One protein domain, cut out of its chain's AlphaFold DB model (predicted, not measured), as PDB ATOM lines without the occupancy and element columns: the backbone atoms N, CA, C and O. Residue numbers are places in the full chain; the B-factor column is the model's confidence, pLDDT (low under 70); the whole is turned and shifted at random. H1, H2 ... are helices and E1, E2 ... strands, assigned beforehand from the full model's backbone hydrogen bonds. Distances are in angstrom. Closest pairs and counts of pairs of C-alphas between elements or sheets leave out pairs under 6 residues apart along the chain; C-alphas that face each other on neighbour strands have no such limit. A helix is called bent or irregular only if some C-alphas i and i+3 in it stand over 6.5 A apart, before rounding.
ATOM      1  N   SER A   7      27.854 -61.093  21.496       72.44
ATOM      2  CA  SER A   7      28.856 -60.794  22.518       72.44
ATOM      3  C   SER A   7      28.486 -59.471  23.176       72.44
ATOM      4  O   SER A   7      28.216 -58.495  22.476       72.44
ATOM      5  N   ILE A   8      28.457 -59.442  24.505       75.81
ATOM      6  CA  ILE A   8      28.108 -58.251  25.281       75.81
ATOM      7  C   ILE A   8      29.361 -57.789  26.013       75.81
ATOM      8  O   ILE A   8      29.962 -58.556  26.763       75.81
ATOM      9  N   PHE A   9      29.734 -56.533  25.803       77.81
ATOM     10  CA  PHE A   9      30.802 -55.865  26.531       77.81
ATOM     11  C   PHE A   9      30.169 -54.746  27.339       77.81
ATOM     12  O   PHE A   9      29.547 -53.863  26.763       77.81
ATOM     13  N   ALA A  10      30.310 -54.784  28.657       80.50
ATOM     14  CA  ALA A  10      29.821 -53.729  29.529       80.50
ATOM     15  C   ALA A  10      31.001 -53.095  30.259       80.50
ATOM     16  O   ALA A  10      31.888 -53.795  30.748       80.50
ATOM     17  N   SER A  11      31.002 -51.770  30.324       81.44
ATOM     18  CA  SER A  11      31.926 -50.988  31.135       81.44
ATOM     19  C   SER A  11      31.115 -50.031  31.990       81.44
ATOM     20  O   SER A  11      30.200 -49.386  31.484       81.44
ATOM     21  N   GLN A  12      31.425 -49.953  33.276       84.50
ATOM     22  CA  GLN A  12      30.729 -49.088  34.222       84.50
ATOM     23  C   GLN A  12      31.636 -47.948  34.682       84.50
ATOM     24  O   GLN A  12      32.859 -48.098  34.700       84.50
ATOM     25  N   ASP A  13      31.047 -46.810  35.057       81.88
ATOM     26  CA  ASP A  13      31.811 -45.745  35.709       81.88
ATOM     27  C   ASP A  13      32.329 -46.206  37.087       81.88
ATOM     28  O   ASP A  13      31.883 -47.210  37.648       81.88
ATOM     29  N   SER A  14      33.298 -45.477  37.649       80.75
ATOM     30  CA  SER A  14      33.933 -45.837  38.926       80.75
ATOM     31  C   SER A  14      32.957 -45.906  40.104       80.75
ATOM     32  O   SER A  14      33.276 -46.510  41.124       80.75
ATOM     33  N   ASN A  15      31.785 -45.284  39.965       83.88
ATOM     34  CA  ASN A  15      30.760 -45.197  40.999       83.88
ATOM     35  C   ASN A  15      29.593 -46.174  40.753       83.88
ATOM     36  O   ASN A  15      28.679 -46.226  41.569       83.88
ATOM     37  N   GLY A  16      29.601 -46.928  39.646       80.25
ATOM     38  CA  GLY A  16      28.520 -47.834  39.246       80.25
ATOM     39  C   GLY A  16      27.222 -47.141  38.808       80.25
ATOM     40  O   GLY A  16      26.204 -47.807  38.650       80.25
ATOM     41  N   ASN A  17      27.233 -45.821  38.602       77.12
ATOM     42  CA  ASN A  17      26.036 -45.036  38.282       77.12
ATOM     43  C   ASN A  17      25.681 -45.077  36.792       77.12
ATOM     44  O   ASN A  17      24.543 -44.797  36.415       77.12
ATOM     45  N   LYS A  18      26.664 -45.364  35.933       76.75
ATOM     46  CA  LYS A  18      26.501 -45.403  34.475       76.75
ATOM     47  C   LYS A  18      27.175 -46.637  33.907       76.75
ATOM     48  O   LYS A  18      28.247 -47.016  34.371       76.75
ATOM     49  N   ILE A  19      26.566 -47.217  32.876       78.62
ATOM     50  CA  ILE A  19      27.094 -48.377  32.156       78.62
ATOM     51  C   ILE A  19      27.040 -48.097  30.654       78.62
ATOM     52  O   ILE A  19      25.984 -47.782  30.111       78.62
ATOM     53  N   LEU A  20      28.175 -48.251  29.977       81.12
ATOM     54  CA  LEU A  20      28.263 -48.361  28.527       81.12
ATOM     55  C   LEU A  20      28.228 -49.842  28.150       81.12
ATOM     56  O   LEU A  20      29.120 -50.595  28.535       81.12
ATOM     57  N   THR A  21      27.221 -50.252  27.379       78.88
ATOM     58  CA  THR A  21      27.109 -51.626  26.873       78.88
ATOM     59  C   THR A  21      27.249 -51.648  25.354       78.88
ATOM     60  O   THR A  21      26.497 -50.980  24.650       78.88
ATOM     61  N   ILE A  22      28.187 -52.441  24.844       76.88
ATOM     62  CA  ILE A  22      28.372 -52.729  23.422       76.88
ATOM     63  C   ILE A  22      27.869 -54.147  23.167       76.88
ATOM     64  O   ILE A  22      28.402 -55.116  23.712       76.88
ATOM     65  N   VAL A  23      26.858 -54.277  22.311       75.69
ATOM     66  CA  VAL A  23      26.342 -55.573  21.861       75.69
ATOM     67  C   VAL A  23      26.838 -55.824  20.442       75.69
ATOM     68  O   VAL A  23      26.425 -55.152  19.500       75.69
ATOM     69  N   LYS A  24      27.732 -56.799  20.281       72.44
ATOM     70  CA  LYS A  24      28.236 -57.236  18.977       72.44
ATOM     71  C   LYS A  24      27.466 -58.468  18.528       72.44
ATOM     72  O   LYS A  24      27.563 -59.518  19.156       72.44
ATOM     73  N   GLY A  25      26.743 -58.355  17.425       71.31
ATOM     74  CA  GLY A  25      26.017 -59.461  16.808       71.31
ATOM     75  C   GLY A  25      25.201 -58.985  15.615       71.31
ATOM     76  O   GLY A  25      25.274 -57.818  15.229       71.31
ATOM     77  N   LYS A  26      24.421 -59.888  15.017       71.06
ATOM     78  CA  LYS A  26      23.516 -59.523  13.922       71.06
ATOM     79  C   LYS A  26      22.415 -58.616  14.475       71.06
ATOM     80  O   LYS A  26      21.691 -59.031  15.379       71.06
ATOM     81  N   LEU A  27      22.285 -57.407  13.928       67.69
ATOM     82  CA  LEU A  27      21.159 -56.529  14.238       67.69
ATOM     83  C   LEU A  27      19.872 -57.272  13.844       67.69
ATOM     84  O   LEU A  27      19.685 -57.609  12.676       67.69
ATOM     85  N   THR A  28      19.043 -57.609  14.824       69.69
ATOM     86  CA  THR A  28      17.725 -58.214  14.613       69.69
ATOM     87  C   THR A  28      16.666 -57.238  15.082       69.69
ATOM     88  O   THR A  28      16.916 -56.436  15.986       69.69
ATOM     89  N   ASP A  29      15.477 -57.328  14.493       65.94
ATOM     90  CA  ASP A  29      14.358 -56.469  14.873       65.94
ATOM     91  C   ASP A  29      14.046 -56.611  16.367       65.94
ATOM     92  O   ASP A  29      13.866 -55.604  17.037       65.94
ATOM     93  N   ASP A  30      14.140 -57.813  16.942       65.44
ATOM     94  CA  ASP A  30      13.975 -58.036  18.386       65.44
ATOM     95  C   ASP A  30      14.974 -57.239  19.247       65.44
ATOM     96  O   ASP A  30      14.614 -56.722  20.305       65.44
ATOM     97  N   LEU A  31      16.231 -57.104  18.810       64.38
ATOM     98  CA  LEU A  31      17.254 -56.342  19.536       64.38
ATOM     99  C   LEU A  31      16.977 -54.832  19.462       64.38
ATOM    100  O   LEU A  31      17.130 -54.115  20.449       64.38
ATOM    101  N   VAL A  32      16.546 -54.359  18.292       64.25
ATOM    102  CA  VAL A  32      16.221 -52.948  18.047       64.25
ATOM    103  C   VAL A  32      14.927 -52.553  18.760       64.25
ATOM    104  O   VAL A  32      14.849 -51.471  19.337       64.25
ATOM    105  N   THR A  33      13.931 -53.436  18.782       58.19
ATOM    106  CA  THR A  33      12.607 -53.172  19.368       58.19
ATOM    107  C   THR A  33      12.664 -53.093  20.895       58.19
ATOM    108  O   THR A  33      11.919 -52.324  21.495       58.19
ATOM    109  N   ASN A  34      13.595 -53.817  21.527       57.38
ATOM    110  CA  ASN A  34      13.845 -53.733  22.972       57.38
ATOM    111  C   ASN A  34      14.789 -52.584  23.368       57.38
ATOM    112  O   ASN A  34      14.976 -52.324  24.558       57.38
ATOM    113  N   SER A  35      15.392 -51.887  22.400       61.94
ATOM    114  CA  SER A  35      16.201 -50.702  22.677       61.94
ATOM    115  C   SER A  35      15.300 -49.469  22.783       61.94
ATOM    116  O   SER A  35      14.620 -49.085  21.831       61.94
ATOM    117  N   CYS A  36      15.262 -48.838  23.958       60.84
ATOM    118  CA  CYS A  36      14.582 -47.558  24.111       60.84
ATOM    119  C   CYS A  36      15.413 -46.486  23.395       60.84
ATOM    120  O   CYS A  36      16.567 -46.244  23.753       60.84
ATOM    121  N   LYS A  37      14.841 -45.856  22.363       61.25
ATOM    122  CA  LYS A  37      15.451 -44.686  21.728       61.25
ATOM    123  C   LYS A  37      15.293 -43.499  22.670       61.25
ATOM    124  O   LYS A  37      14.215 -42.914  22.754       61.25
ATOM    125  N   ILE A  38      16.357 -43.161  23.385       58.88
ATOM    126  CA  ILE A  38      16.409 -41.935  24.177       58.88
ATOM    127  C   ILE A  38      16.743 -40.790  23.216       58.88
ATOM    128  O   ILE A  38      17.894 -40.614  22.824       58.88
ATOM    129  N   ASN A  39      15.720 -40.032  22.819       57.50
ATOM    130  CA  ASN A  39      15.887 -38.736  22.163       57.50
ATOM    131  C   ASN A  39      16.027 -37.664  23.249       57.50
ATOM    132  O   ASN A  39      15.068 -36.963  23.563       57.50
ATOM    133  N   ASP A  40      17.207 -37.596  23.857       68.38
ATOM    134  CA  ASP A  40      17.575 -36.536  24.790       68.38
ATOM    135  C   ASP A  40      18.435 -35.497  24.041       68.38
ATOM    136  O   ASP A  40      19.562 -35.823  23.648       68.38
ATOM    137  N   PRO A  41      17.926 -34.269  23.805       75.69
ATOM    138  CA  PRO A  41      18.673 -33.218  23.113       75.69
ATOM    139  C   PRO A  41      19.990 -32.848  23.807       75.69
ATOM    140  O   PRO A  41      20.947 -32.466  23.134       75.69
ATOM    141  N   GLU A  42      20.074 -32.982  25.134       75.69
ATOM    142  CA  GLU A  42      21.309 -32.709  25.878       75.69
ATOM    143  C   GLU A  42      22.355 -33.811  25.644       75.69
ATOM    144  O   GLU A  42      23.562 -33.557  25.673       75.69
ATOM    145  N   PHE A  43      21.901 -35.029  25.344       73.62
ATOM    146  CA  PHE A  43      22.761 -36.174  25.058       73.62
ATOM    147  C   PHE A  43      23.163 -36.286  23.578       73.62
ATOM    148  O   PHE A  43      24.169 -36.929  23.266       73.62
ATOM    149  N   GLU A  44      22.430 -35.649  22.659       78.00
ATOM    150  CA  GLU A  44      22.648 -35.742  21.206       78.00
ATOM    151  C   GLU A  44      24.080 -35.370  20.798       78.00
ATOM    152  O   GLU A  44      24.709 -36.067  19.995       78.00
ATOM    153  N   LEU A  45      24.633 -34.305  21.382       79.56
ATOM    154  CA  LEU A  45      25.989 -33.853  21.072       79.56
ATOM    155  C   LEU A  45      27.039 -34.906  21.457       79.56
ATOM    156  O   LEU A  45      27.942 -35.199  20.672       79.56
ATOM    157  N   VAL A  46      26.883 -35.523  22.631       77.00
ATOM    158  CA  VAL A  46      27.775 -36.582  23.128       77.00
ATOM    159  C   VAL A  46      27.616 -37.862  22.303       77.00
ATOM    160  O   VAL A  46      28.610 -38.495  21.944       77.00
ATOM    161  N   ALA A  47      26.384 -38.223  21.937       76.12
ATOM    162  CA  ALA A  47      26.104 -39.375  21.083       76.12
ATOM    163  C   ALA A  47      26.719 -39.217  19.682       76.12
ATOM    164  O   ALA A  47      27.339 -40.151  19.168       76.12
ATOM    165  N   ASN A  48      26.612 -38.028  19.084       79.62
ATOM    166  CA  ASN A  48      27.200 -37.724  17.779       79.62
ATOM    167  C   ASN A  48      28.735 -37.730  17.818       79.62
ATOM    168  O   ASN A  48      29.367 -38.231  16.886       79.62
ATOM    169  N   GLN A  49      29.344 -37.241  18.902       77.19
ATOM    170  CA  GLN A  49      30.791 -37.355  19.114       77.19
ATOM    171  C   GLN A  49      31.231 -38.818  19.226       77.19
ATOM    172  O   GLN A  49      32.179 -39.220  18.554       77.19
ATOM    173  N   LEU A  50      30.521 -39.633  20.014       77.94
ATOM    174  CA  LEU A  50      30.816 -41.060  20.151       77.94
ATOM    175  C   LEU A  50      30.693 -41.787  18.809       77.94
ATOM    176  O   LEU A  50      31.587 -42.545  18.437       77.94
ATOM    177  N   LYS A  51      29.620 -41.512  18.060       78.62
ATOM    178  CA  LYS A  51      29.425 -42.042  16.708       78.62
ATOM    179  C   LYS A  51      30.589 -41.652  15.796       78.62
ATOM    180  O   LYS A  51      31.166 -42.521  15.156       78.62
ATOM    181  N   SER A  52      30.984 -40.378  15.793       77.62
ATOM    182  CA  SER A  52      32.114 -39.910  14.988       77.62
ATOM    183  C   SER A  52      33.419 -40.602  15.370       77.62
ATOM    184  O   SER A  52      34.197 -40.908  14.478       77.62
ATOM    185  N   ILE A  53      33.679 -40.858  16.657       74.31
ATOM    186  CA  ILE A  53      34.873 -41.598  17.093       74.31
ATOM    187  C   ILE A  53      34.823 -43.032  16.558       74.31
ATOM    188  O   ILE A  53      35.806 -43.501  15.996       74.31
ATOM    189  N   ILE A  54      33.680 -43.710  16.687       71.75
ATOM    190  CA  ILE A  54      33.489 -45.079  16.188       71.75
ATOM    191  C   ILE A  54      33.668 -45.147  14.663       71.75
ATOM    192  O   ILE A  54      34.330 -46.057  14.176       71.75
ATOM    193  N   ASP A  55      33.127 -44.179  13.923       72.88
ATOM    194  CA  ASP A  55      33.233 -44.113  12.461       72.88
ATOM    195  C   ASP A  55      34.668 -43.777  12.001       72.88
ATOM    196  O   ASP A  55      35.118 -44.254  10.959       72.88
ATOM    197  N   HIS A  56      35.401 -42.959  12.771       72.50
ATOM    198  CA  HIS A  56      36.770 -42.536  12.444       72.50
ATOM    199  C   HIS A  56      37.821 -43.586  12.807       72.50
ATOM    200  O   HIS A  56      38.839 -43.717  12.122       72.50
ATOM    201  N   VAL A  57      37.578 -44.357  13.871       63.38
ATOM    202  CA  VAL A  57      38.335 -45.571  14.179       63.38
ATOM    203  C   VAL A  57      37.867 -46.629  13.188       63.38
ATOM    204  O   VAL A  57      37.068 -47.500  13.515       63.38
TER     205      VAL A  57
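AT A GLANCE: This is residues 7 to 57 of the 68 residues of an uncharacterized protein of Lactobacillus ingluviei DSM 15946 (UniProt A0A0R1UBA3). Look first for an open, loose shape: a two-stranded hairpin, E1 and E2, and a long helix, H2, that stands free of it, with the chain between them making a wide loop that holds the short helix H1. The tip of the hairpin, residues 13 to 18, also sticks out free. The printed part has 51 residues with two named strands and two named helices, in the order E1, E2, H1, H2; the sheet's order is E1 - E2, antiparallel, and the class is mixed, helices and strands. The whole is loose, with a radius of gyration of the C-alphas of 12.8 A, and the C-alphas span 27 by 25 by 24 A.

HOW THE PARTS SIT: Start at E1, residues 7 to 12, and E2, residues 19 to 25: they form a hairpin of antiparallel neighbours, with 169 degrees between their N-to-C directions. Look at the C-alphas of Gln 12 and Ile 19, which face each other at 4.2 A, and at those of Ser 7 and Lys 24, which face each other at 5.1 A. Between the strands, N 9 and O 22 are within hydrogen-bond range at 2.9 A, and so are N 22 and O 9 at 2.7 A. Next comes H1, residues 29 to 33, which is apart from E1. Farther on, H2, residues 41 to 56, is apart from E1, from E2 and from H1, with no C-alpha of the one within 8 A of the other. In H1 the one O i to N i+4 pair is within hydrogen-bond range; in H2 10 of 12 are.

IN THESE COORDINATES: Find C-alpha 7 at (28.856, -60.794, 22.518); from there E1 runs 16.7 A to C-alpha 12. E2 runs 19.0 A from C-alpha 19 to C-alpha 25 at (26.017, -59.461, 16.808). H1 measures 5.8 A from C-alpha 29 to C-alpha 33. H2 runs 23.0 A from C-alpha 41 to C-alpha 56 at (36.770, -42.536, 12.444). It is only just irregular: C-alphas 42 and 45 are 6.8 A apart.

THE WHOLE: The two C-alphas farthest apart are those of Asn 15 and Asp 29, at 32.8 A. From Ser 7 to Val 57 the first and last printed C-alphas are 19.8 A apart, and the printed part has no cut. The link from E2 to H1 is tight, with 3 residues; the links from E1 to E2, with 6, and from H1 to H2, with 7, are short. Residues 32 to 57, of which 41 to 56 belong to H2, stand free. The mean pLDDT of the printed part is 73.0, and residues 27 to 40 and residue 57 are under 70.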